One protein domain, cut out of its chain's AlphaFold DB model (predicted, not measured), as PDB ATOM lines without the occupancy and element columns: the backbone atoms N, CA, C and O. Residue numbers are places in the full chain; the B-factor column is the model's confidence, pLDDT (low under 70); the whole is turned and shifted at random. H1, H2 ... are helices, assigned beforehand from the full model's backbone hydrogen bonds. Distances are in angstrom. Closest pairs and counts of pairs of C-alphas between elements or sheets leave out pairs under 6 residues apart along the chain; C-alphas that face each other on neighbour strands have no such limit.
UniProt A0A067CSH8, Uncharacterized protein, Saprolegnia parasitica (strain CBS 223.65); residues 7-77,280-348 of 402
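AT A GLANCE: This is residues 7 to 77 and 280 to 348 of the 402 residues of an uncharacterized protein of Saprolegnia parasitica (strain CBS 223.65) (UniProt A0A067CSH8). One long helix, H2, is the spine of a rod of four helices; H1 folds back along one side of it, and the helical hairpin of H3 and H4 packs on the other side. H2, H3 and H4 make an up-and-down bundle, each running against the one before it, while residues 72 to 77 of H2 stick out at one end of the rod and residues 30 to 35 at the other. The printed part has 140 residues, with four named helices in the order H1, H2, H3, H4 and no named strand, and its class is all helix. The whole is loose, with a radius of gyration of the C-alphas of 18.8 A, and spans 66 by 32 by 23 A.

HOW THE PARTS SIT: Begin at H2, residues 34 to 77, the hub, which touches three helices. Its residues 51 to 68 alone touch H3, residues 286 to 307, where you find the closest C-alphas, those of Thr 57 and Ala 297, 5.5 A apart; the two run opposite ways at a shallow tilt of 31 degrees. H2 touches H4, residues 315 to 343, with residues 39 to 50 alone, meeting residues 316 to 327 of H4; the closest C-alphas are those of Ser 43 and Ile 320, 5.6 A apart. These two run the same way at a shallow tilt of 34.9 degrees, only just short of steep. H3 and H4 are a helical hairpin at a shallow tilt of 24 degrees, with the C-alphas of Val 303 and Gly 329 closest at 5.6 A. H1, residues 7 to 24, forms another helical hairpin with H2, at a shallow tilt of 29 degrees; it touches residues 41 to 56 of H2 alone, the closest C-alphas being those of Cys 24 and Cys 44, 5.6 A apart. H1 is apart from H3 and from H4. In H1, H2, H3 and H4 every O i to N i+4 pair is within hydrogen-bond range.

IN THESE COORDINATES: Find C-alpha 34 at (40.927, -40.080, -4.402); from there H2 runs 63.9 A to C-alpha 77 at (28.471, 12.863, -37.916). H1 begins at C-alpha 7 and measures 24.8 A, and H3 measures 31.6 A. H4 measures 41.5 A and ends at C-alpha 343, at (16.895, -20.862, -40.111).

THE WHOLE: The C-alphas farthest apart are those of Asn 31 and Ser 77, at 67.3 A. Residues 78 to 279 are not printed, and C-alphas 77 and 280 are 27.4 A apart across this cut. The links H1 to H2 and H3 to H4 are short. Mean pLDDT of the printed part is 70.5; look for low values at residues 306 to 331 and 334 to 348, among others.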
ATOM      1  N   ALA A   7      44.145  -8.507 -24.983       74.44
ATOM      2  CA  ALA A   7      43.615  -8.092 -23.690       74.44
ATOM      3  C   ALA A   7      42.381  -8.899 -23.243       74.44
ATOM      4  O   ALA A   7      42.263  -9.227 -22.062       74.44
ATOM      5  N   LEU A   8      41.468  -9.263 -24.155       70.19
ATOM      6  CA  LEU A   8      40.306 -10.090 -23.812       70.19
ATOM      7  C   LEU A   8      40.749 -11.504 -23.424       70.19
ATOM      8  O   LEU A   8      40.323 -12.009 -22.390       70.19
ATOM      9  N   ALA A   9      41.655 -12.111 -24.195       69.00
ATOM     10  CA  ALA A   9      42.180 -13.442 -23.891       69.00
ATOM     11  C   ALA A   9      42.897 -13.489 -22.529       69.00
ATOM     12  O   ALA A   9      42.682 -14.426 -21.755       69.00
ATOM     13  N   THR A  10      43.698 -12.469 -22.206       76.06
ATOM     14  CA  THR A  10      44.367 -12.354 -20.902       76.06
ATOM     15  C   THR A  10      43.361 -12.189 -19.765       76.06
ATOM     16  O   THR A  10      43.427 -12.947 -18.803       76.06
ATOM     17  N   ARG A  11      42.366 -11.295 -19.899       83.06
ATOM     18  CA  ARG A  11      41.302 -11.119 -18.888       83.06
ATOM     19  C   ARG A  11      40.552 -12.424 -18.607       83.06
ATOM     20  O   ARG A  11      40.319 -12.751 -17.446       83.06
ATOM     21  N   VAL A  12      40.207 -13.173 -19.656       78.12
ATOM     22  CA  VAL A  12      39.506 -14.462 -19.538       78.12
ATOM     23  C   VAL A  12      40.351 -15.489 -18.787       78.12
ATOM     24  O   VAL A  12      39.867 -16.155 -17.868       78.12
ATOM     25  N   LEU A  13      41.633 -15.605 -19.146       78.69
ATOM     26  CA  LEU A  13      42.552 -16.536 -18.496       78.69
ATOM     27  C   LEU A  13      42.792 -16.169 -17.026       78.69
ATOM     28  O   LEU A  13      42.786 -17.059 -16.171       78.69
ATOM     29  N   ASP A  14      42.965 -14.881 -16.730       85.94
ATOM     30  CA  ASP A  14      43.199 -14.378 -15.377       85.94
ATOM     31  C   ASP A  14      41.997 -14.680 -14.480       85.94
ATOM     32  O   ASP A  14      42.165 -15.381 -13.481       85.94
ATOM     33  N   ARG A  15      40.778 -14.294 -14.890       85.44
ATOM     34  CA  ARG A  15      39.540 -14.567 -14.134       85.44
ATOM     35  C   ARG A  15      39.300 -16.057 -13.916       85.44
ATOM     36  O   ARG A  15      38.981 -16.474 -12.800       85.44
ATOM     37  N   TYR A  16      39.500 -16.877 -14.948       80.38
ATOM     38  CA  TYR A  16      39.389 -18.328 -14.812       80.38
ATOM     39  C   TYR A  16      40.415 -18.878 -13.812       80.38
ATOM     40  O   TYR A  16      40.065 -19.654 -12.922       80.38
ATOM     41  N   SER A  17      41.678 -18.461 -13.930       83.69
ATOM     42  CA  SER A  17      42.745 -18.918 -13.041       83.69
ATOM     43  C   SER A  17      42.534 -18.456 -11.596       83.69
ATOM     44  O   SER A  17      42.800 -19.225 -10.673       83.69
ATOM     45  N   ASP A  18      42.003 -17.249 -11.389       89.25
ATOM     46  CA  ASP A  18      41.619 -16.721 -10.082       89.25
ATOM     47  C   ASP A  18      40.455 -17.518  -9.483       89.25
ATOM     48  O   ASP A  18      40.497 -17.859  -8.300       89.25
ATOM     49  N   CYS A  19      39.449 -17.889 -10.284       84.50
ATOM     50  CA  CYS A  19      38.357 -18.759  -9.840       84.50
ATOM     51  C   CYS A  19      38.886 -20.126  -9.393       84.50
ATOM     52  O   CYS A  19      38.585 -20.575  -8.289       84.50
ATOM     53  N   VAL A  20      39.738 -20.767 -10.201       83.31
ATOM     54  CA  VAL A  20      40.325 -22.071  -9.854       83.31
ATOM     55  C   VAL A  20      41.167 -21.972  -8.581       83.31
ATOM     56  O   VAL A  20      40.991 -22.790  -7.677       83.31
ATOM     57  N   ARG A  21      42.021 -20.948  -8.464       86.25
ATOM     58  CA  ARG A  21      42.877 -20.742  -7.287       86.25
ATOM     59  C   ARG A  21      42.079 -20.446  -6.016       86.25
ATOM     60  O   ARG A  21      42.410 -20.960  -4.953       86.25
ATOM     61  N   SER A  22      41.041 -19.619  -6.110       85.50
ATOM     62  CA  SER A  22      40.252 -19.200  -4.944       85.50
ATOM     63  C   SER A  22      39.216 -20.235  -4.506       85.50
ATOM     64  O   SER A  22      38.974 -20.367  -3.310       85.50
ATOM     65  N   GLN A  23      38.617 -20.974  -5.445       83.19
ATOM     66  CA  GLN A  23      37.514 -21.900  -5.166       83.19
ATOM     67  C   GLN A  23      37.960 -23.363  -5.165       83.19
ATOM     68  O   GLN A  23      37.601 -24.113  -4.261       83.19
ATOM     69  N   CYS A  24      38.737 -23.790  -6.164       82.00
ATOM     70  CA  CYS A  24      39.022 -25.210  -6.389       82.00
ATOM     71  C   CYS A  24      40.284 -25.682  -5.667       82.00
ATOM     72  O   CYS A  24      40.288 -26.762  -5.076       82.00
ATOM     73  N   ASP A  25      41.346 -24.875  -5.671       82.31
ATOM     74  CA  ASP A  25      42.577 -25.187  -4.935       82.31
ATOM     75  C   ASP A  25      42.389 -25.088  -3.415       82.31
ATOM     76  O   ASP A  25      43.098 -25.764  -2.668       82.31
ATOM     77  N   ALA A  26      41.397 -24.313  -2.969       79.62
ATOM     78  CA  ALA A  26      41.004 -24.179  -1.570       79.62
ATOM     79  C   ALA A  26      40.183 -25.371  -1.033       79.62
ATOM     80  O   ALA A  26      39.911 -25.429   0.168       79.62
ATOM     81  N   LEU A  27      39.775 -26.324  -1.886       76.75
ATOM     82  CA  LEU A  27      38.978 -27.472  -1.453       76.75
ATOM     83  C   LEU A  27      39.782 -28.391  -0.511       76.75
ATOM     84  O   LEU A  27      40.912 -28.771  -0.841       76.75
ATOM     85  N   PRO A  28      39.204 -28.805   0.634       74.62
ATOM     86  CA  PRO A  28      39.874 -29.686   1.581       74.62
ATOM     87  C   PRO A  28      40.129 -31.061   0.955       74.62
ATOM     88  O   PRO A  28      39.242 -31.665   0.353       74.62
ATOM     89  N   ARG A  29      41.357 -31.565   1.106       73.12
ATOM     90  CA  ARG A  29      41.796 -32.859   0.541       73.12
ATOM     91  C   ARG A  29      41.879 -33.967   1.587       73.12
ATOM     92  O   ARG A  29      42.150 -35.118   1.249       73.12
ATOM     93  N   ASP A  30      41.634 -33.624   2.842       64.00
ATOM     94  CA  ASP A  30      41.891 -34.508   3.965       64.00
ATOM     95  C   ASP A  30      40.720 -35.488   4.144       64.00
ATOM     96  O   ASP A  30      39.548 -35.127   4.026       64.00
ATOM     97  N   ASN A  31      41.038 -36.758   4.406       60.34
ATOM     98  CA  ASN A  31      40.098 -37.851   4.711       60.34
ATOM     99  C   ASN A  31      39.076 -38.249   3.622       60.34
ATOM    100  O   ASN A  31      38.183 -39.053   3.893       60.34
ATOM    101  N   SER A  32      39.214 -37.766   2.383       69.81
ATOM    102  CA  SER A  32      38.361 -38.169   1.250       69.81
ATOM    103  C   SER A  32      39.047 -39.198   0.345       69.81
ATOM    104  O   SER A  32      40.266 -39.195   0.184       69.81
ATOM    105  N   SER A  33      38.276 -40.091  -0.289       76.81
ATOM    106  CA  SER A  33      38.837 -41.005  -1.294       76.81
ATOM    107  C   SER A  33      39.340 -40.223  -2.516       76.81
ATOM    108  O   SER A  33      38.768 -39.197  -2.886       76.81
ATOM    109  N   TYR A  34      40.379 -40.722  -3.195       73.62
ATOM    110  CA  TYR A  34      40.927 -40.080  -4.402       73.62
ATOM    111  C   TYR A  34      39.867 -39.814  -5.482       73.62
ATOM    112  O   TYR A  34      39.945 -38.815  -6.196       73.62
ATOM    113  N   ILE A  35      38.852 -40.678  -5.578       71.75
ATOM    114  CA  ILE A  35      37.727 -40.521  -6.506       71.75
ATOM    115  C   ILE A  35      36.863 -39.317  -6.106       71.75
ATOM    116  O   ILE A  35      36.508 -38.516  -6.968       71.75
ATOM    117  N   ALA A  36      36.567 -39.151  -4.813       69.62
ATOM    118  CA  ALA A  36      35.778 -38.028  -4.311       69.62
ATOM    119  C   ALA A  36      36.509 -36.688  -4.489       69.62
ATOM    120  O   ALA A  36      35.904 -35.735  -4.976       69.62
ATOM    121  N   ILE A  37      37.812 -36.643  -4.186       73.94
ATOM    122  CA  ILE A  37      38.656 -35.450  -4.381       73.94
ATOM    123  C   ILE A  37      38.700 -35.063  -5.863       73.94
ATOM    124  O   ILE A  37      38.475 -33.907  -6.212       73.94
ATOM    125  N   THR A  38      38.945 -36.039  -6.746       74.31
ATOM    126  CA  THR A  38      39.006 -35.796  -8.196       74.31
ATOM    127  C   THR A  38      37.671 -35.271  -8.709       74.31
ATOM    128  O   THR A  38      37.635 -34.261  -9.400       74.31
ATOM    129  N   ALA A  39      36.561 -35.901  -8.329       67.19
ATOM    130  CA  ALA A  39      35.242 -35.504  -8.802       67.19
ATOM    131  C   ALA A  39      34.799 -34.125  -8.270       67.19
ATOM    132  O   ALA A  39      34.230 -33.344  -9.033       67.19
ATOM    133  N   GLN A  40      35.114 -33.782  -7.016       71.31
ATOM    134  CA  GLN A  40      34.873 -32.437  -6.471       71.31
ATOM    135  C   GLN A  40      35.702 -31.374  -7.199       71.31
ATOM    136  O   GLN A  40      35.160 -30.354  -7.622       71.31
ATOM    137  N   TYR A  41      36.995 -31.632  -7.406       75.94
ATOM    138  CA  TYR A  41      37.878 -30.702  -8.105       75.94
ATOM    139  C   TYR A  41      37.457 -30.511  -9.570       75.94
ATOM    140  O   TYR A  41      37.318 -29.380 -10.028       75.94
ATOM    141  N   THR A  42      37.167 -31.593 -10.300       73.88
ATOM    142  CA  THR A  42      36.675 -31.522 -11.685       73.88
ATOM    143  C   THR A  42      35.354 -30.761 -11.776       73.88
ATOM    144  O   THR A  42      35.184 -29.945 -12.682       73.88
ATOM    145  N   SER A  43      34.431 -30.974 -10.836       68.44
ATOM    146  CA  SER A  43      33.164 -30.240 -10.796       68.44
ATOM    147  C   SER A  43      33.363 -28.742 -10.531       68.44
ATOM    148  O   SER A  43      32.746 -27.915 -11.208       68.44
ATOM    149  N   CYS A  44      34.273 -28.382  -9.621       75.56
ATOM    150  CA  CYS A  44      34.628 -26.990  -9.354       75.56
ATOM    151  C   CYS A  44      35.249 -26.311 -10.583       75.56
ATOM    152  O   CYS A  44      34.764 -25.273 -11.024       75.56
ATOM    153  N   VAL A  45      36.254 -26.941 -11.202       78.00
ATOM    154  CA  VAL A  45      36.922 -26.414 -12.402       78.00
ATOM    155  C   VAL A  45      35.929 -26.218 -13.551       78.00
ATOM    156  O   VAL A  45      35.938 -25.186 -14.218       78.00
ATOM    157  N   THR A  46      35.020 -27.176 -13.743       72.44
ATOM    158  CA  THR A  46      33.951 -27.086 -14.751       72.44
ATOM    159  C   THR A  46      32.998 -25.924 -14.466       72.44
ATOM    160  O   THR A  46      32.577 -25.227 -15.386       72.44
ATOM    161  N   SER A  47      32.679 -25.687 -13.193       73.31
ATOM    162  CA  SER A  47      31.825 -24.570 -12.776       73.31
ATOM    163  C   SER A  47      32.516 -23.220 -12.995       73.31
ATOM    164  O   SER A  47      31.879 -22.302 -13.506       73.31
ATOM    165  N   CYS A  48      33.819 -23.113 -12.708       76.31
ATOM    166  CA  CYS A  48      34.624 -21.931 -13.039       76.31
ATOM    167  C   CYS A  48      34.671 -21.672 -14.552       76.31
ATOM    168  O   CYS A  48      34.489 -20.538 -14.985       76.31
ATOM    169  N   ALA A  49      34.857 -22.714 -15.369       72.44
ATOM    170  CA  ALA A  49      34.842 -22.581 -16.825       72.44
ATOM    171  C   ALA A  49      33.468 -22.125 -17.353       72.44
ATOM    172  O   ALA A  49      33.387 -21.280 -18.246       72.44
ATOM    173  N   ALA A  50      32.377 -22.650 -16.786       67.38
ATOM    174  CA  ALA A  50      31.023 -22.245 -17.144       67.38
ATOM    175  C   ALA A  50      30.734 -20.788 -16.754       67.38
ATOM    176  O   ALA A  50      30.202 -20.041 -17.573       67.38
ATOM    177  N   ALA A  51      31.118 -20.375 -15.543       73.00
ATOM    178  CA  ALA A  51      30.989 -18.991 -15.093       73.00
ATOM    179  C   ALA A  51      31.759 -18.038 -16.016       73.00
ATOM    180  O   ALA A  51      31.190 -17.065 -16.503       73.00
ATOM    181  N   GLU A  52      33.009 -18.370 -16.347       78.88
ATOM    182  CA  GLU A  52      33.826 -17.551 -17.241       78.88
ATOM    183  C   GLU A  52      33.250 -17.473 -18.658       78.88
ATOM    184  O   GLU A  52      33.277 -16.414 -19.281       78.88
ATOM    185  N   THR A  53      32.660 -18.560 -19.165       69.88
ATOM    186  CA  THR A  53      31.989 -18.560 -20.477       69.88
ATOM    187  C   THR A  53      30.847 -17.542 -20.518       69.88
ATOM    188  O   THR A  53      30.679 -16.840 -21.519       69.88
ATOM    189  N   VAL A  54      30.067 -17.432 -19.439       72.06
ATOM    190  CA  VAL A  54      28.971 -16.458 -19.360       72.06
ATOM    191  C   VAL A  54      29.504 -15.038 -19.239       72.06
ATOM    192  O   VAL A  54      29.055 -14.175 -19.990       72.06
ATOM    193  N   THR A  55      30.496 -14.806 -18.378       77.88
ATOM    194  CA  THR A  55      31.122 -13.485 -18.234       77.88
ATOM    195  C   THR A  55      31.746 -13.019 -19.548       77.88
ATOM    196  O   THR A  55      31.485 -11.908 -19.984       77.88
ATOM    197  N   THR A  56      32.471 -13.890 -20.251       73.75
ATOM    198  CA  THR A  56      33.046 -13.583 -21.574       73.75
ATOM    199  C   THR A  56      31.960 -13.249 -22.597       73.75
ATOM    200  O   THR A  56      32.120 -12.349 -23.415       73.75
ATOM    201  N   THR A  57      30.830 -13.962 -22.562       72.12
ATOM    202  CA  THR A  57      29.693 -13.688 -23.455       72.12
ATOM    203  C   THR A  57      29.067 -12.319 -23.159       72.12
ATOM    204  O   THR A  57      28.641 -11.641 -24.093       72.12
ATOM    205  N   ALA A  58      29.027 -11.903 -21.889       76.25
ATOM    206  CA  ALA A  58      28.589 -10.567 -21.488       76.25
ATOM    207  C   ALA A  58      29.595  -9.483 -21.909       76.25
ATOM    208  O   ALA A  58      29.183  -8.503 -22.517       76.25
ATOM    209  N   ASP A  59      30.898  -9.701 -21.712       74.44
ATOM    210  CA  ASP A  59      31.934  -8.755 -22.151       74.44
ATOM    211  C   ASP A  59      31.863  -8.506 -23.667       74.44
ATOM    212  O   ASP A  59      31.902  -7.364 -24.116       74.44
ATOM    213  N   ILE A  60      31.693  -9.567 -24.469       71.88
ATOM    214  CA  ILE A  60      31.541  -9.450 -25.929       71.88
ATOM    215  C   ILE A  60      30.271  -8.670 -26.288       71.88
ATOM    216  O   ILE A  60      30.276  -7.893 -27.240       71.88
ATOM    217  N   ARG A  61      29.168  -8.872 -25.555       78.81
ATOM    218  CA  ARG A  61      27.940  -8.089 -25.753       78.81
ATOM    219  C   ARG A  61      28.194  -6.607 -25.479       78.81
ATOM    220  O   ARG A  61      27.816  -5.795 -26.314       78.81
ATOM    221  N   ASP A  62      28.834  -6.273 -24.364       80.75
ATOM    222  CA  ASP A  62      29.101  -4.884 -23.983       80.75
ATOM    223  C   ASP A  62      30.041  -4.201 -24.993       80.75
ATOM    224  O   ASP A  62      29.807  -3.059 -25.395       80.75
ATOM    225  N   GLU A  63      31.061  -4.917 -25.481       77.38
ATOM    226  CA  GLU A  63      31.930  -4.443 -26.564       77.38
ATOM    227  C   GLU A  63      31.140  -4.214 -27.866       77.38
ATOM    228  O   GLU A  63      31.332  -3.199 -28.537       77.38
ATOM    229  N   LEU A  64      30.209  -5.107 -28.219       74.62
ATOM    230  CA  LEU A  64      29.350  -4.937 -29.394       74.62
ATOM    231  C   LEU A  64      28.381  -3.761 -29.253       74.62
ATOM    232  O   LEU A  64      28.209  -3.015 -30.216       74.62
ATOM    233  N   ASP A  65      27.786  -3.566 -28.079       79.12
ATOM    234  CA  ASP A  65      26.901  -2.432 -27.801       79.12
ATOM    235  C   ASP A  65      27.676  -1.105 -27.905       79.12
ATOM    236  O   ASP A  65      27.181  -0.144 -28.501       79.12
ATOM    237  N   ALA A  66      28.929  -1.066 -27.433       77.06
ATOM    238  CA  ALA A  66      29.815   0.085 -27.608       77.06
ATOM    239  C   ALA A  66      30.163   0.346 -29.086       77.06
ATOM    240  O   ALA A  66      30.114   1.490 -29.535       77.06
ATOM    241  N   ILE A  67      30.463  -0.697 -29.871       74.00
ATOM    242  CA  ILE A  67      30.725  -0.560 -31.317       74.00
ATOM    243  C   ILE A  67      29.475  -0.054 -32.053       74.00
ATOM    244  O   ILE A  67      29.579   0.796 -32.936       74.00
ATOM    245  N   VAL A  68      28.286  -0.540 -31.688       77.50
ATOM    246  CA  VAL A  68      27.016  -0.067 -32.256       77.50
ATOM    247  C   VAL A  68      26.780   1.407 -31.918       77.50
ATOM    248  O   VAL A  68      26.384   2.168 -32.803       77.50
ATOM    249  N   ALA A  69      27.051   1.830 -30.679       78.00
ATOM    250  CA  ALA A  69      26.961   3.233 -30.277       78.00
ATOM    251  C   ALA A  69      27.907   4.125 -31.098       78.00
ATOM    252  O   ALA A  69      27.459   5.120 -31.666       78.00
ATOM    253  N   LEU A  70      29.169   3.709 -31.266       79.25
ATOM    254  CA  LEU A  70      30.131   4.399 -32.135       79.25
ATOM    255  C   LEU A  70      29.629   4.500 -33.580       79.25
ATOM    256  O   LEU A  70      29.772   5.542 -34.212       79.25
ATOM    257  N   GLY A  71      29.005   3.442 -34.104       78.25
ATOM    258  CA  GLY A  71      28.407   3.467 -35.437       78.25
ATOM    259  C   GLY A  71      27.270   4.487 -35.569       78.25
ATOM    260  O   GLY A  71      27.172   5.157 -36.598       78.25
ATOM    261  N   TYR A  72      26.420   4.636 -34.547       82.38
ATOM    262  CA  TYR A  72      25.370   5.662 -34.544       82.38
ATOM    263  C   TYR A  72      25.940   7.078 -34.516       82.38
ATOM    264  O   TYR A  72      25.461   7.931 -35.269       82.38
ATOM    265  N   ASP A  73      26.955   7.317 -33.686       83.12
ATOM    266  CA  ASP A  73      27.631   8.612 -33.604       83.12
ATOM    267  C   ASP A  73      28.300   8.964 -34.937       83.12
ATOM    268  O   ASP A  73      28.129  10.077 -35.442       83.12
ATOM    269  N   GLU A  74      28.971   7.993 -35.562       83.31
ATOM    270  CA  GLU A  74      29.592   8.155 -36.874       83.31
ATOM    271  C   GLU A  74      28.553   8.484 -37.949       83.31
ATOM    272  O   GLU A  74      28.700   9.457 -38.690       83.31
ATOM    273  N   LEU A  75      27.442   7.741 -37.997       86.12
ATOM    274  CA  LEU A  75      26.363   8.012 -38.945       86.12
ATOM    275  C   LEU A  75      25.763   9.410 -38.742       86.12
ATOM    276  O   LEU A  75      25.471  10.109 -39.715       86.12
ATOM    277  N   ALA A  76      25.563   9.829 -37.491       87.56
ATOM    278  CA  ALA A  76      25.084  11.171 -37.183       87.56
ATOM    279  C   ALA A  76      26.085  12.243 -37.642       87.56
ATOM    280  O   ALA A  76      25.678  13.277 -38.174       87.56
ATOM    281  N   SER A  77      27.383  11.989 -37.475       83.69
ATOM    282  CA  SER A  77      28.471  12.863 -37.916       83.69
ATOM    283  C   SER A  77      28.503  13.023 -39.438       83.69
ATOM    284  O   SER A  77      28.404  14.141 -39.946       83.69
ATOM    285  N   ALA A 280      16.845 -10.484 -41.429       61.41
ATOM    286  CA  ALA A 280      16.389 -11.292 -42.557       61.41
ATOM    287  C   ALA A 280      16.915 -10.787 -43.916       61.41
ATOM    288  O   ALA A 280      17.006 -11.571 -44.855       61.41
ATOM    289  N   ALA A 281      17.248  -9.497 -44.021       60.69
ATOM    290  CA  ALA A 281      17.697  -8.851 -45.253       60.69
ATOM    291  C   ALA A 281      19.226  -8.719 -45.335       60.69
ATOM    292  O   ALA A 281      19.787  -8.833 -46.422       60.69
ATOM    293  N   ALA A 282      19.909  -8.512 -44.203       63.31
ATOM    294  CA  ALA A 282      21.369  -8.465 -44.141       63.31
ATOM    295  C   ALA A 282      21.874  -9.225 -42.912       63.31
ATOM    296  O   ALA A 282      22.001  -8.702 -41.805       63.31
ATOM    297  N   THR A 283      22.151 -10.505 -43.129       60.53
ATOM    298  CA  THR A 283      22.494 -11.470 -42.084       60.53
ATOM    299  C   THR A 283      23.901 -11.269 -41.518       60.53
ATOM    300  O   THR A 283      24.186 -11.718 -40.411       60.53
ATOM    301  N   SER A 284      24.762 -10.551 -42.241       63.16
ATOM    302  CA  SER A 284      26.117 -10.176 -41.826       63.16
ATOM    303  C   SER A 284      26.209  -8.811 -41.136       63.16
ATOM    304  O   SER A 284      27.320  -8.390 -40.833       63.16
ATOM    305  N   SER A 285      25.087  -8.115 -40.916       67.06
ATOM    306  CA  SER A 285      25.116  -6.775 -40.326       67.06
ATOM    307  C   SER A 285      25.545  -6.790 -38.860       67.06
ATOM    308  O   SER A 285      25.214  -7.714 -38.101       67.06
ATOM    309  N   LEU A 286      26.224  -5.726 -38.434       70.38
ATOM    310  CA  LEU A 286      26.619  -5.509 -37.045       70.38
ATOM    311  C   LEU A 286      25.422  -5.604 -36.089       70.38
ATOM    312  O   LEU A 286      25.505  -6.298 -35.074       70.38
ATOM    313  N   ARG A 287      24.286  -4.972 -36.420       72.38
ATOM    314  CA  ARG A 287      23.069  -5.034 -35.590       72.38
ATOM    315  C   ARG A 287      22.581  -6.470 -35.424       72.38
ATOM    316  O   ARG A 287      22.190  -6.874 -34.324       72.38
ATOM    317  N   CYS A 288      22.606  -7.257 -36.501       71.00
ATOM    318  CA  CYS A 288      22.174  -8.641 -36.425       71.00
ATOM    319  C   CYS A 288      23.111  -9.481 -35.555       71.00
ATOM    320  O   CYS A 288      22.641 -10.243 -34.700       71.00
ATOM    321  N   PHE A 289      24.420  -9.279 -35.715       70.38
ATOM    322  CA  PHE A 289      25.449  -9.919 -34.902       70.38
ATOM    323  C   PHE A 289      25.314  -9.570 -33.412       70.38
ATOM    324  O   PHE A 289      25.270 -10.480 -32.581       70.38
ATOM    325  N   ALA A 290      25.142  -8.289 -33.074       71.19
ATOM    326  CA  ALA A 290      24.903  -7.823 -31.707       71.19
ATOM    327  C   ALA A 290      23.631  -8.442 -31.106       71.19
ATOM    328  O   ALA A 290      23.653  -8.959 -29.989       71.19
ATOM    329  N   SER A 291      22.534  -8.510 -31.872       75.75
ATOM    330  CA  SER A 291      21.288  -9.125 -31.392       75.75
ATOM    331  C   SER A 291      21.437 -10.620 -31.085       75.75
ATOM    332  O   SER A 291      20.809 -11.133 -30.156       75.75
ATOM    333  N   LEU A 292      22.263 -11.334 -31.860       73.69
ATOM    334  CA  LEU A 292      22.524 -12.756 -31.662       73.69
ATOM    335  C   LEU A 292      23.311 -12.984 -30.367       73.69
ATOM    336  O   LEU A 292      22.948 -13.853 -29.572       73.69
ATOM    337  N   TRP A 293      24.354 -12.185 -30.144       71.19
ATOM    338  CA  TRP A 293      25.174 -12.248 -28.936       71.19
ATOM    339  C   TRP A 293      24.420 -11.819 -27.684       71.19
ATOM    340  O   TRP A 293      24.530 -12.488 -26.662       71.19
ATOM    341  N   SER A 294      23.571 -10.799 -27.784       76.75
ATOM    342  CA  SER A 294      22.682 -10.385 -26.697       76.75
ATOM    343  C   SER A 294      21.763 -11.533 -26.253       76.75
ATOM    344  O   SER A 294      21.754 -11.907 -25.082       76.75
ATOM    345  N   ARG A 295      21.105 -12.221 -27.203       77.69
ATOM    346  CA  ARG A 295      20.290 -13.416 -26.902       77.69
ATOM    347  C   ARG A 295      21.112 -14.556 -26.299       77.69
ATOM    348  O   ARG A 295      20.598 -15.296 -25.460       77.69
ATOM    349  N   ARG A 296      22.365 -14.726 -26.736       72.56
ATOM    350  CA  ARG A 296      23.289 -15.728 -26.181       72.56
ATOM    351  C   ARG A 296      23.618 -15.412 -24.729       72.56
ATOM    352  O   ARG A 296      23.470 -16.305 -23.898       72.56
ATOM    353  N   ALA A 297      23.977 -14.166 -24.430       74.19
ATOM    354  CA  ALA A 297      24.234 -13.697 -23.074       74.19
ATOM    355  C   ALA A 297      23.007 -13.924 -22.179       74.19
ATOM    356  O   ALA A 297      23.112 -14.615 -21.171       74.19
ATOM    357  N   ASP A 298      21.828 -13.457 -22.600       78.94
ATOM    358  CA  ASP A 298      20.596 -13.576 -21.813       78.94
ATOM    359  C   ASP A 298      20.236 -15.042 -21.516       78.94
ATOM    360  O   ASP A 298      19.890 -15.387 -20.384       78.94
ATOM    361  N   CYS A 299      20.361 -15.932 -22.509       77.81
ATOM    362  CA  CYS A 299      20.082 -17.359 -22.328       77.81
ATOM    363  C   CYS A 299      21.079 -18.015 -21.363       77.81
ATOM    364  O   CYS A 299      20.682 -18.752 -20.460       77.81
ATOM    365  N   MET A 300      22.374 -17.732 -21.522       73.56
ATOM    366  CA  MET A 300      23.419 -18.290 -20.664       73.56
ATOM    367  C   MET A 300      23.311 -17.786 -19.217       73.56
ATOM    368  O   MET A 300      23.423 -18.580 -18.280       73.56
ATOM    369  N   THR A 301      22.997 -16.505 -19.023       76.31
ATOM    370  CA  THR A 301      22.724 -15.925 -17.703       76.31
ATOM    371  C   THR A 301      21.477 -16.539 -17.069       76.31
ATOM    372  O   THR A 301      21.492 -16.873 -15.884       76.31
ATOM    373  N   ALA A 302      20.412 -16.774 -17.841       78.88
ATOM    374  CA  ALA A 302      19.217 -17.455 -17.343       78.88
ATOM    375  C   ALA A 302      19.511 -18.896 -16.889       78.88
ATOM    376  O   ALA A 302      19.045 -19.312 -15.828       78.88
ATOM    377  N   VAL A 303      20.325 -19.645 -17.642       73.75
ATOM    378  CA  VAL A 303      20.774 -20.999 -17.268       73.75
ATOM    379  C   VAL A 303      21.538 -20.980 -15.947       73.75
ATOM    380  O   VAL A 303      21.234 -21.783 -15.063       73.75
ATOM    381  N   LEU A 304      22.489 -20.057 -15.778       69.25
ATOM    382  CA  LEU A 304      23.211 -19.920 -14.513       69.25
ATOM    383  C   LEU A 304      22.262 -19.582 -13.364       69.25
ATOM    384  O   LEU A 304      22.284 -20.266 -12.345       69.25
ATOM    385  N   ASN A 305      21.372 -18.608 -13.540       70.81
ATOM    386  CA  ASN A 305      20.424 -18.217 -12.497       70.81
ATOM    387  C   ASN A 305      19.492 -19.365 -12.081       70.81
ATOM    388  O   ASN A 305      19.150 -19.481 -10.910       70.81
ATOM    389  N   VAL A 306      19.096 -20.240 -13.009       69.88
ATOM    390  CA  VAL A 306      18.221 -21.385 -12.710       69.88
ATOM    391  C   VAL A 306      18.978 -22.534 -12.038       69.88
ATOM    392  O   VAL A 306      18.428 -23.192 -11.154       69.88
ATOM    393  N   HIS A 307      20.225 -22.790 -12.438       64.50
ATOM    394  CA  HIS A 307      20.983 -23.967 -11.997       64.50
ATOM    395  C   HIS A 307      21.976 -23.706 -10.855       64.50
ATOM    396  O   HIS A 307      22.407 -24.664 -10.212       64.50
ATOM    397  N   LEU A 308      22.287 -22.443 -10.551       59.50
ATOM    398  CA  LEU A 308      23.042 -22.040  -9.357       59.50
ATOM    399  C   LEU A 308      22.153 -21.868  -8.113       59.50
ATOM    400  O   LEU A 308      22.671 -21.692  -7.012       59.50
ATOM    401  N   LEU A 309      20.825 -21.973  -8.244       51.16
ATOM    402  CA  LEU A 309      19.929 -22.018  -7.088       51.16
ATOM    403  C   LEU A 309      20.112 -23.352  -6.331       51.16
ATOM    404  O   LEU A 309      20.029 -24.428  -6.937       51.16
ATOM    405  N   PRO A 310      20.360 -23.326  -5.009       47.22
ATOM    406  CA  PRO A 310      20.664 -24.527  -4.240       47.22
ATOM    407  C   PRO A 310      19.407 -25.395  -4.110       47.22
ATOM    408  O   PRO A 310      18.393 -24.958  -3.569       47.22
ATOM    409  N   ARG A 311      19.453 -26.637  -4.609       49.34
ATOM    410  CA  ARG A 311      18.323 -27.588  -4.520       49.34
ATOM    411  C   ARG A 311      18.684 -29.003  -4.060       49.34
ATOM    412  O   ARG A 311      17.840 -29.887  -4.148       49.34
ATOM    413  N   ALA A 312      19.889 -29.253  -3.553       44.88
ATOM    414  CA  ALA A 312      20.307 -30.615  -3.213       44.88
ATOM    415  C   ALA A 312      20.808 -30.751  -1.769       44.88
ATOM    416  O   ALA A 312      21.536 -29.903  -1.265       44.88
ATOM    417  N   SER A 313      20.423 -31.859  -1.127       47.59
ATOM    418  CA  SER A 313      20.708 -32.190   0.275       47.59
ATOM    419  C   SER A 313      22.122 -32.735   0.529       47.59
ATOM    420  O   SER A 313      22.546 -32.781   1.677       47.59
ATOM    421  N   ASN A 314      22.863 -33.127  -0.520       53.47
ATOM    422  CA  ASN A 314      24.204 -33.718  -0.421       53.47
ATOM    423  C   ASN A 314      25.208 -32.942  -1.289       53.47
ATOM    424  O   ASN A 314      25.036 -32.880  -2.505       53.47
ATOM    425  N   ALA A 315      26.295 -32.433  -0.696       51.62
ATOM    426  CA  ALA A 315      27.261 -31.536  -1.349       51.62
ATOM    427  C   ALA A 315      27.913 -32.102  -2.629       51.62
ATOM    428  O   ALA A 315      28.154 -31.355  -3.573       51.62
ATOM    429  N   PHE A 316      28.154 -33.416  -2.693       45.44
ATOM    430  CA  PHE A 316      28.766 -34.093  -3.848       45.44
ATOM    431  C   PHE A 316      27.812 -34.244  -5.045       45.44
ATOM    432  O   PHE A 316      28.167 -33.969  -6.188       45.44
ATOM    433  N   VAL A 317      26.570 -34.661  -4.782       51.22
ATOM    434  CA  VAL A 317      25.530 -34.792  -5.818       51.22
ATOM    435  C   VAL A 317      25.042 -33.410  -6.255       51.22
ATOM    436  O   VAL A 317      24.737 -33.213  -7.428       51.22
ATOM    437  N   ALA A 318      25.037 -32.440  -5.332       54.56
ATOM    438  CA  ALA A 318      24.762 -31.040  -5.621       54.56
ATOM    439  C   ALA A 318      25.765 -30.479  -6.634       54.56
ATOM    440  O   ALA A 318      25.352 -29.999  -7.679       54.56
ATOM    441  N   THR A 319      27.068 -30.621  -6.384       56.34
ATOM    442  CA  THR A 319      28.117 -30.041  -7.242       56.34
ATOM    443  C   THR A 319      28.172 -30.687  -8.625       56.34
ATOM    444  O   THR A 319      28.090 -29.985  -9.636       56.34
ATOM    445  N   ILE A 320      28.214 -32.022  -8.714       55.12
ATOM    446  CA  ILE A 320      28.257 -32.726 -10.011       55.12
ATOM    447  C   ILE A 320      26.944 -32.543 -10.786       55.12
ATOM    448  O   ILE A 320      26.959 -32.293 -11.990       55.12
ATOM    449  N   GLY A 321      25.799 -32.621 -10.103       58.78
ATOM    450  CA  GLY A 321      24.486 -32.427 -10.717       58.78
ATOM    451  C   GLY A 321      24.262 -30.997 -11.212       58.78
ATOM    452  O   GLY A 321      23.742 -30.806 -12.312       58.78
ATOM    453  N   GLN A 322      24.689 -29.989 -10.445       62.66
ATOM    454  CA  GLN A 322      24.600 -28.579 -10.839       62.66
ATOM    455  C   GLN A 322      25.521 -28.276 -12.017       62.66
ATOM    456  O   GLN A 322      25.055 -27.730 -13.011       62.66
ATOM    457  N   SER A 323      26.786 -28.702 -11.967       58.94
ATOM    458  CA  SER A 323      27.731 -28.500 -13.077       58.94
ATOM    459  C   SER A 323      27.267 -29.183 -14.373       58.94
ATOM    460  O   SER A 323      27.252 -28.548 -15.429       58.94
ATOM    461  N   ALA A 324      26.770 -30.422 -14.307       61.66
ATOM    462  CA  ALA A 324      26.178 -31.103 -15.462       61.66
ATOM    463  C   ALA A 324      24.911 -30.401 -15.993       61.66
ATOM    464  O   ALA A 324      24.699 -30.329 -17.207       61.66
ATOM    465  N   SER A 325      24.074 -29.856 -15.104       64.25
ATOM    466  CA  SER A 325      22.857 -29.125 -15.485       64.25
ATOM    467  C   SER A 325      23.173 -27.780 -16.140       64.25
ATOM    468  O   SER A 325      22.578 -27.460 -17.168       64.25
ATOM    469  N   VAL A 326      24.152 -27.038 -15.611       65.00
ATOM    470  CA  VAL A 326      24.663 -25.797 -16.210       65.00
ATOM    471  C   VAL A 326      25.198 -26.075 -17.612       65.00
ATOM    472  O   VAL A 326      24.745 -25.446 -18.562       65.00
ATOM    473  N   LEU A 327      26.080 -27.066 -17.779       63.84
ATOM    474  CA  LEU A 327      26.615 -27.428 -19.097       63.84
ATOM    475  C   LEU A 327      25.515 -27.831 -20.085       63.84
ATOM    476  O   LEU A 327      25.527 -27.410 -21.240       63.84
ATOM    477  N   THR A 328      24.534 -28.613 -19.631       67.44
ATOM    478  CA  THR A 328      23.406 -29.031 -20.472       67.44
ATOM    479  C   THR A 328      22.540 -27.838 -20.882       67.44
ATOM    480  O   THR A 328      22.104 -27.764 -22.032       67.44
ATOM    481  N   GLY A 329      22.292 -26.899 -19.968       67.38
ATOM    482  CA  GLY A 329      21.558 -25.670 -20.253       67.38
ATOM    483  C   GLY A 329      22.308 -24.760 -21.224       67.38
ATOM    484  O   GLY A 329      21.722 -24.321 -22.211       67.38
ATOM    485  N   LEU A 330      23.614 -24.556 -21.017       68.56
ATOM    486  CA  LEU A 330      24.470 -23.772 -21.914       68.56
ATOM    487  C   LEU A 330      24.497 -24.382 -23.322       68.56
ATOM    488  O   LEU A 330      24.329 -23.667 -24.310       68.56
ATOM    489  N   TYR A 331      24.612 -25.710 -23.417       69.25
ATOM    490  CA  TYR A 331      24.558 -26.428 -24.690       69.25
ATOM    491  C   TYR A 331      23.204 -26.276 -25.395       69.25
ATOM    492  O   TYR A 331      23.152 -26.098 -26.612       69.25
ATOM    493  N   ARG A 332      22.087 -26.324 -24.654       71.44
ATOM    494  CA  ARG A 332      20.748 -26.084 -25.223       71.44
ATOM    495  C   ARG A 332      20.593 -24.649 -25.720       71.44
ATOM    496  O   ARG A 332      20.138 -24.472 -26.844       71.44
ATOM    497  N   CYS A 333      21.046 -23.663 -24.944       73.12
ATOM    498  CA  CYS A 333      21.076 -22.262 -25.366       73.12
ATOM    499  C   CYS A 333      21.839 -22.087 -26.680       73.12
ATOM    500  O   CYS A 333      21.311 -21.511 -27.629       73.12
ATOM    501  N   GLU A 334      23.053 -22.630 -26.772       67.75
ATOM    502  CA  GLU A 334      23.839 -22.560 -28.003       67.75
ATOM    503  C   GLU A 334      23.137 -23.274 -29.166       67.75
ATOM    504  O   GLU A 334      23.072 -22.751 -30.276       67.75
ATOM    505  N   ARG A 335      22.544 -24.447 -28.920       67.88
ATOM    506  CA  ARG A 335      21.840 -25.213 -29.952       67.88
ATOM    507  C   ARG A 335      20.624 -24.494 -30.513       67.88
ATOM    508  O   ARG A 335      20.445 -24.487 -31.732       67.88
ATOM    509  N   ASP A 336      19.797 -23.918 -29.655       68.75
ATOM    510  CA  ASP A 336      18.570 -23.249 -30.072       68.75
ATOM    511  C   ASP A 336      18.882 -21.928 -30.782       68.75
ATOM    512  O   ASP A 336      18.271 -21.619 -31.807       68.75
ATOM    513  N   ILE A 337      19.907 -21.205 -30.323       67.69
ATOM    514  CA  ILE A 337      20.371 -19.966 -30.954       67.69
ATOM    515  C   ILE A 337      21.021 -20.246 -32.314       67.69
ATOM    516  O   ILE A 337      20.654 -19.596 -33.293       67.69
ATOM    517  N   SER A 338      21.908 -21.243 -32.419       65.81
ATOM    518  CA  SER A 338      22.529 -21.619 -33.697       65.81
ATOM    519  C   SER A 338      21.499 -22.153 -34.698       65.81
ATOM    520  O   SER A 338      21.567 -21.852 -35.885       65.81
ATOM    521  N   ARG A 339      20.481 -22.901 -34.255       64.81
ATOM    522  CA  ARG A 339      19.378 -23.321 -35.140       64.81
ATOM    523  C   ARG A 339      18.535 -22.144 -35.609       64.81
ATOM    524  O   ARG A 339      18.208 -22.071 -36.792       64.81
ATOM    525  N   ALA A 340      18.210 -21.223 -34.706       62.22
ATOM    526  CA  ALA A 340      17.480 -20.011 -35.048       62.22
ATOM    527  C   ALA A 340      18.277 -19.108 -36.004       62.22
ATOM    528  O   ALA A 340      17.674 -18.470 -36.865       62.22
ATOM    529  N   SER A 341      19.611 -19.067 -35.899       61.25
ATOM    530  CA  SER A 341      20.465 -18.295 -36.810       61.25
ATOM    531  C   SER A 341      20.556 -18.935 -38.200       61.25
ATOM    532  O   SER A 341      20.419 -18.236 -39.201       61.25
ATOM    533  N   ILE A 342      20.689 -20.266 -38.281       60.75
ATOM    534  CA  ILE A 342      20.699 -21.015 -39.551       60.75
ATOM    535  C   ILE A 342      19.353 -20.886 -40.270       60.75
ATOM    536  O   ILE A 342      19.325 -20.615 -41.467       60.75
ATOM    537  N   ALA A 343      18.237 -21.022 -39.547       58.22
ATOM    538  CA  ALA A 343      16.895 -20.862 -40.111       58.22
ATOM    539  C   ALA A 343      16.638 -19.444 -40.657       58.22
ATOM    540  O   ALA A 343      15.789 -19.266 -41.523       58.22
ATOM    541  N   ARG A 344      17.383 -18.442 -40.169       57.09
ATOM    542  CA  ARG A 344      17.346 -17.052 -40.647       57.09
ATOM    543  C   ARG A 344      18.391 -16.741 -41.722       57.09
ATOM    544  O   ARG A 344      18.502 -15.590 -42.119       57.09
ATOM    545  N   GLY A 345      19.157 -17.730 -42.184       52.97
ATOM    546  CA  GLY A 345      20.176 -17.519 -43.213       52.97
ATOM    547  C   GLY A 345      21.388 -16.716 -42.734       52.97
ATOM    548  O   GLY A 345      22.025 -16.058 -43.552       52.97
ATOM    549  N   VAL A 346      21.727 -16.780 -41.438       52.72
ATOM    550  CA  VAL A 346      22.931 -16.173 -40.835       52.72
ATOM    551  C   VAL A 346      24.031 -17.237 -40.653       52.72
ATOM    552  O   VAL A 346      24.244 -17.713 -39.532       52.72
ATOM    553  N   PRO A 347      24.724 -17.691 -41.718       51.31
ATOM    554  CA  PRO A 347      25.904 -18.526 -41.575       51.31
ATOM    555  C   PRO A 347      27.103 -17.635 -41.226       51.31
ATOM    556  O   PRO A 347      27.813 -17.145 -42.096       51.31
ATOM    557  N   ASN A 348      27.357 -17.439 -39.937       45.88
ATOM    558  CA  ASN A 348      28.628 -16.877 -39.480       45.88
ATOM    559  C   ASN A 348      29.674 -17.997 -39.365       45.88
ATOM    560  O   ASN A 348      29.342 -19.109 -38.950       45.88
TER     561      ASN A 348